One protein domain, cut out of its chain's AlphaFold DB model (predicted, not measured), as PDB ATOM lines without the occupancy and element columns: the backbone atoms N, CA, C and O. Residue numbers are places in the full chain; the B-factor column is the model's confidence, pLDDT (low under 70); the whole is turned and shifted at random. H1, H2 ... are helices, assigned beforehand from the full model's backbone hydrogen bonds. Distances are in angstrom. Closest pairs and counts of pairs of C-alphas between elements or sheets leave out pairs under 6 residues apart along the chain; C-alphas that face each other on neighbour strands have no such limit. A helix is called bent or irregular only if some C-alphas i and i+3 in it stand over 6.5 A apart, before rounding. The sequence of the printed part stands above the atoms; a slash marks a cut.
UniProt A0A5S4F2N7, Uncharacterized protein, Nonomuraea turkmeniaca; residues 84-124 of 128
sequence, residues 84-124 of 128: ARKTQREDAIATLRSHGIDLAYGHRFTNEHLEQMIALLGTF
ATOM      1  N   ALA A  84     230.237 235.583 265.804       84.62
ATOM      2  CA  ALA A  84     231.675 235.779 265.637       84.62
ATOM      3  C   ALA A  84     232.019 236.417 264.282       84.62
ATOM      4  O   ALA A  84     232.808 237.356 264.217       84.62
ATOM      5  N   ARG A  85     231.379 235.962 263.197       84.25
ATOM      6  CA  ARG A  85     231.574 236.524 261.852       84.25
ATOM      7  C   ARG A  85     231.144 237.989 261.763       84.25
ATOM      8  O   ARG A  85     231.735 238.761 261.003       84.25
ATOM      9  N   LYS A  86     230.094 238.369 262.492       83.12
ATOM     10  CA  LYS A  86     229.610 239.748 262.556       83.12
ATOM     11  C   LYS A  86     230.561 240.634 263.356       83.12
ATOM     12  O   LYS A  86     230.925 241.689 262.850       83.12
ATOM     13  N   THR A  87     231.021 240.177 264.520       85.19
ATOM     14  CA  THR A  87     232.045 240.880 265.310       85.19
ATOM     15  C   THR A  87     233.316 241.089 264.494       85.19
ATOM     16  O   THR A  87     233.740 242.222 264.315       85.19
ATOM     17  N   GLN A  88     233.840 240.033 263.865       83.44
ATOM     18  CA  GLN A  88     235.024 240.124 263.007       83.44
ATOM     19  C   GLN A  88     234.852 241.162 261.887       83.44
ATOM     20  O   GLN A  88     235.779 241.894 261.545       83.44
ATOM     21  N   ARG A  89     233.652 241.245 261.305       85.50
ATOM     22  CA  ARG A  89     233.327 242.248 260.291       85.50
ATOM     23  C   ARG A  89     233.327 243.664 260.867       85.50
ATOM     24  O   ARG A  89     233.839 244.571 260.216       85.50
ATOM     25  N   GLU A  90     232.702 243.870 262.020       85.38
ATOM     26  CA  GLU A  90     232.648 245.175 262.687       85.38
ATOM     27  C   GLU A  90     234.055 245.654 263.065       85.38
ATOM     28  O   GLU A  90     234.399 246.799 262.763       85.38
ATOM     29  N   ASP A  91     234.891 244.753 263.584       85.69
ATOM     30  CA  ASP A  91     236.303 245.007 263.886       85.69
ATOM     31  C   ASP A  91     237.084 245.374 262.624       85.69
ATOM     32  O   ASP A  91     237.780 246.387 262.596       85.69
ATOM     33  N   ALA A  92     236.906 244.617 261.537       86.50
ATOM     34  CA  ALA A  92     237.564 244.902 260.268       86.50
ATOM     35  C   ALA A  92     237.209 246.301 259.729       86.50
ATOM     36  O   ALA A  92     238.074 247.050 259.273       86.50
ATOM     37  N   ILE A  93     235.935 246.690 259.818       87.31
ATOM     38  CA  ILE A  93     235.481 248.033 259.432       87.31
ATOM     39  C   ILE A  93     236.091 249.099 260.352       87.31
ATOM     40  O   ILE A  93     236.489 250.161 259.870       87.31
ATOM     41  N   ALA A  94     236.172 248.836 261.658       87.06
ATOM     42  CA  ALA A  94     236.796 249.747 262.612       87.06
ATOM     43  C   ALA A  94     238.292 249.948 262.313       87.06
ATOM     44  O   ALA A  94     238.748 251.092 262.302       87.06
ATOM     45  N   THR A  95     239.023 248.879 261.983       88.38
ATOM     46  CA  THR A  95     240.428 248.946 261.553       88.38
ATOM     47  C   THR A  95     240.589 249.771 260.277       88.38
ATOM     48  O   THR A  95     241.416 250.675 260.226       88.38
ATOM     49  N   LEU A  96     239.777 249.534 259.243       88.69
ATOM     50  CA  LEU A  96     239.852 250.335 258.014       88.69
ATOM     51  C   LEU A  96     239.632 251.831 258.302       88.69
ATOM     52  O   LEU A  96     240.390 252.678 257.826       88.69
ATOM     53  N   ARG A  97     238.662 252.152 259.165       88.12
ATOM     54  CA  ARG A  97     238.392 253.533 259.583       88.12
ATOM     55  C   ARG A  97     239.526 254.159 260.382       88.12
ATOM     56  O   ARG A  97     239.784 255.346 260.190       88.12
ATOM     57  N   SER A  98     240.224 253.408 261.239       87.31
ATOM     58  CA  SER A  98     241.387 253.945 261.963       87.31
ATOM     59  C   SER A  98     242.546 254.306 261.031       87.31
ATOM     60  O   SER A  98     243.356 255.158 261.380       87.31
ATOM     61  N   HIS A  99     242.586 253.721 259.832       86.56
ATOM     62  CA  HIS A  99     243.512 254.082 258.754       86.56
ATOM     63  C   HIS A  99     242.934 255.116 257.768       86.56
ATOM     64  O   HIS A  99     243.489 255.322 256.692       86.56
ATOM     65  N   GLY A 100     241.819 255.772 258.108       87.19
ATOM     66  CA  GLY A 100     241.203 256.817 257.281       87.19
ATOM     67  C   GLY A 100     240.420 256.302 256.070       87.19
ATOM     68  O   GLY A 100     239.990 257.102 255.240       87.19
ATOM     69  N   ILE A 101     240.204 254.988 255.959       85.81
ATOM     70  CA  ILE A 101     239.409 254.389 254.888       85.81
ATOM     71  C   ILE A 101     237.959 254.296 255.357       85.81
ATOM     72  O   ILE A 101     237.615 253.453 256.189       85.81
ATOM     73  N   ASP A 102     237.093 255.143 254.802       83.69
ATOM     74  CA  ASP A 102     235.654 255.028 255.023       83.69
ATOM     75  C   ASP A 102     234.994 254.202 253.918       83.69
ATOM     76  O   ASP A 102     235.214 254.400 252.720       83.69
ATOM     77  N   LEU A 103     234.161 253.254 254.334       81.62
ATOM     78  CA  LEU A 103     233.401 252.423 253.415       81.62
ATOM     79  C   LEU A 103     232.109 253.162 253.083       81.62
ATOM     80  O   LEU A 103     231.204 253.251 253.915       81.62
ATOM     81  N   ALA A 104     232.035 253.691 251.861       77.69
ATOM     82  CA  ALA A 104     230.894 254.470 251.402       77.69
ATOM     83  C   ALA A 104     229.560 253.742 251.648       77.69
ATOM     84  O   ALA A 104     229.393 252.547 251.367       77.69
ATOM     85  N   TYR A 105     228.593 254.497 252.173       61.53
ATOM     86  CA  TYR A 105     227.278 253.987 252.534       61.53
ATOM     87  C   TYR A 105     226.569 253.384 251.312       61.53
ATOM     88  O   TYR A 105     226.431 254.032 250.278       61.53
ATOM     89  N   GLY A 106     226.105 252.137 251.433       62.12
ATOM     90  CA  GLY A 106     225.385 251.419 250.372       62.12
ATOM     91  C   GLY A 106     226.206 250.365 249.624       62.12
ATOM     92  O   GLY A 106     225.618 249.483 248.995       62.12
ATOM     93  N   HIS A 107     227.536 250.366 249.752       71.69
ATOM     94  CA  HIS A 107     228.366 249.303 249.187       71.69
ATOM     95  C   HIS A 107     228.395 248.071 250.102       71.69
ATOM     96  O   HIS A 107     228.674 248.150 251.300       71.69
ATOM     97  N   ARG A 108     228.103 246.898 249.528       73.19
ATOM     98  CA  ARG A 108     228.153 245.613 250.236       73.19
ATOM     99  C   ARG A 108     229.501 244.940 249.996       73.19
ATOM    100  O   ARG A 108     229.672 244.229 249.014       73.19
ATOM    101  N   PHE A 109     230.446 245.144 250.908       81.12
ATOM    102  CA  PHE A 109     231.693 244.375 250.935       81.12
ATOM    103  C   PHE A 109     231.466 243.022 251.611       81.12
ATOM    104  O   PHE A 109     230.775 242.965 252.628       81.12
ATOM    105  N   THR A 110     232.022 241.934 251.081       85.62
ATOM    106  CA  THR A 110     232.068 240.640 251.785       85.62
ATOM    107  C   THR A 110     233.104 240.705 252.912       85.62
ATOM    108  O   THR A 110     233.891 241.646 252.964       85.62
ATOM    109  N   ASN A 111     233.107 239.743 253.840       81.81
ATOM    110  CA  ASN A 111     234.156 239.697 254.869       81.81
ATOM    111  C   ASN A 111     235.541 239.478 254.249       81.81
ATOM    112  O   ASN A 111     236.483 240.148 254.641       81.81
ATOM    113  N   GLU A 112     235.630 238.636 253.218       83.19
ATOM    114  CA  GLU A 112     236.871 238.400 252.477       83.19
ATOM    115  C   GLU A 112     237.434 239.689 251.858       83.19
ATOM    116  O   GLU A 112     238.623 239.957 251.980       83.19
ATOM    117  N   HIS A 113     236.586 240.544 251.268       85.12
ATOM    118  CA  HIS A 113     237.044 241.840 250.755       85.12
ATOM    119  C   HIS A 113     237.617 242.728 251.866       85.12
ATOM    120  O   HIS A 113     238.630 243.389 251.658       85.12
ATOM    121  N   LEU A 114     236.991 242.743 253.047       86.44
ATOM    122  CA  LEU A 114     237.484 243.533 254.179       86.44
ATOM    123  C   LEU A 114     238.835 243.009 254.677       86.44
ATOM    124  O   LEU A 114     239.746 243.798 254.912       86.44
ATOM    125  N   GLU A 115     238.983 241.688 254.783       85.69
ATOM    126  CA  GLU A 115     240.242 241.045 255.171       85.69
ATOM    127  C   GLU A 115     241.360 241.329 254.162       85.69
ATOM    128  O   GLU A 115     242.469 241.676 254.563       85.69
ATOM    129  N   GLN A 116     241.073 241.263 252.858       88.38
ATOM    130  CA  GLN A 116     242.036 241.613 251.808       88.38
ATOM    131  C   GLN A 116     242.468 243.084 251.888       88.38
ATOM    132  O   GLN A 116     243.653 243.384 251.748       88.38
ATOM    133  N   MET A 117     241.537 244.007 252.152       86.62
ATOM    134  CA  MET A 117     241.864 245.427 252.334       86.62
ATOM    135  C   MET A 117     242.761 245.654 253.558       86.62
ATOM    136  O   MET A 117     243.718 246.423 253.480       86.62
ATOM    137  N   ILE A 118     242.494 244.962 254.669       86.50
ATOM    138  CA  ILE A 118     243.340 245.019 255.872       86.50
ATOM    139  C   ILE A 118     244.722 244.419 255.602       86.50
ATOM    140  O   ILE A 118     245.729 245.000 256.001       86.50
ATOM    141  N   ALA A 119     244.791 243.291 254.892       87.25
ATOM    142  CA  ALA A 119     246.060 242.676 254.521       87.25
ATOM    143  C   ALA A 119     246.915 243.627 253.666       87.25
ATOM    144  O   ALA A 119     248.110 243.758 253.918       87.25
ATOM    145  N   LEU A 120     246.303 244.343 252.715       86.62
ATOM    146  CA  LEU A 120     246.985 245.360 251.912       86.62
ATOM    147  C   LEU A 120     247.530 246.504 252.774       86.62
ATOM    148  O   LEU A 120     248.683 246.884 252.590       86.62
ATOM    149  N   LEU A 121     246.764 247.009 253.747       83.75
ATOM    150  CA  LEU A 121     247.258 248.030 254.683       83.75
ATOM    151  C   LEU A 121     248.524 247.580 255.421       83.75
ATOM    152  O   LEU A 121     249.452 248.368 255.562       83.75
ATOM    153  N   GLY A 122     248.591 246.308 255.824       78.31
ATOM    154  CA  GLY A 122     249.769 245.734 256.481       78.31
ATOM    155  C   GLY A 122     251.015 245.638 255.593       78.31
ATOM    156  O   GLY A 122     252.110 245.437 256.111       78.31
ATOM    157  N   THR A 123     250.872 245.786 254.273       82.19
ATOM    158  CA  THR A 123     252.003 245.814 253.327       82.19
ATOM    159  C   THR A 123     252.550 247.215 253.061       82.19
ATOM    160  O   THR A 123     253.653 247.338 252.533       82.19
ATOM    161  N   PHE A 124     251.821 248.269 253.440       71.81
ATOM    162  CA  PHE A 124     252.322 249.636 253.348       71.81
ATOM    163  C   PHE A 124     253.215 249.935 254.556       71.81
ATOM    164  O   PHE A 124     252.737 250.246 255.646       71.81
TER     165      PHE A 124
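AT A GLANCE: This is residues 84 to 124 of the 128 residues of an uncharacterized protein of Nonomuraea turkmeniaca (UniProt A0A5S4F2N7). Two helices, H1 and H2, lie side by side at a slant and run the same way, and between them the chain makes a wide loop, residues 99 to 110, that returns from the end of H1 to the beginning of H2. A short tail, residues 122 to 124, follows H2. The printed part has 41 residues with two named helices, H1 then H2 along the chain, and no named strand; the class is all helix. It is compact, with a radius of gyration of the C-alphas of 9.8 A, and rounded, spanning 26 by 22 by 15 A.

HOW THE PARTS SIT: H1, residues 84 to 98, touches H2, residues 111 to 121, with 9 pairs of C-alphas within 8 A. Their closest C-alphas are those of Arg 89 and Asn 111, 6.0 A apart. The two run the same way at a shallow tilt of 34 degrees, only just short of steep. Their centres are 10.4 A apart. In both H1 and H2 every O i to N i+4 pair is within hydrogen-bond range.

IN THESE COORDINATES: H1 begins at C-alpha 84, at (231.675, 235.779, 265.637), and ends at C-alpha 98, at (241.387, 253.945, 261.963), 20.9 A from first to last C-alpha. H2 runs from Asn 111 to Leu 121, 15.5 A from first to last C-alpha, and ends at (247.258, 248.030, 254.683). Neither helix is bent.

THE WHOLE: The two C-alphas farthest apart are those of Ala 84 and Phe 124, the first and last printed residues, at 27.7 A. The link from H1 to H2 is long, with 12 residues, and its C-alphas lie 8 to 14 A from the mean of the C-alphas. The printed part has no cut. The mean pLDDT of the printed part is 83.0, and residues 105 to 106 are under 70.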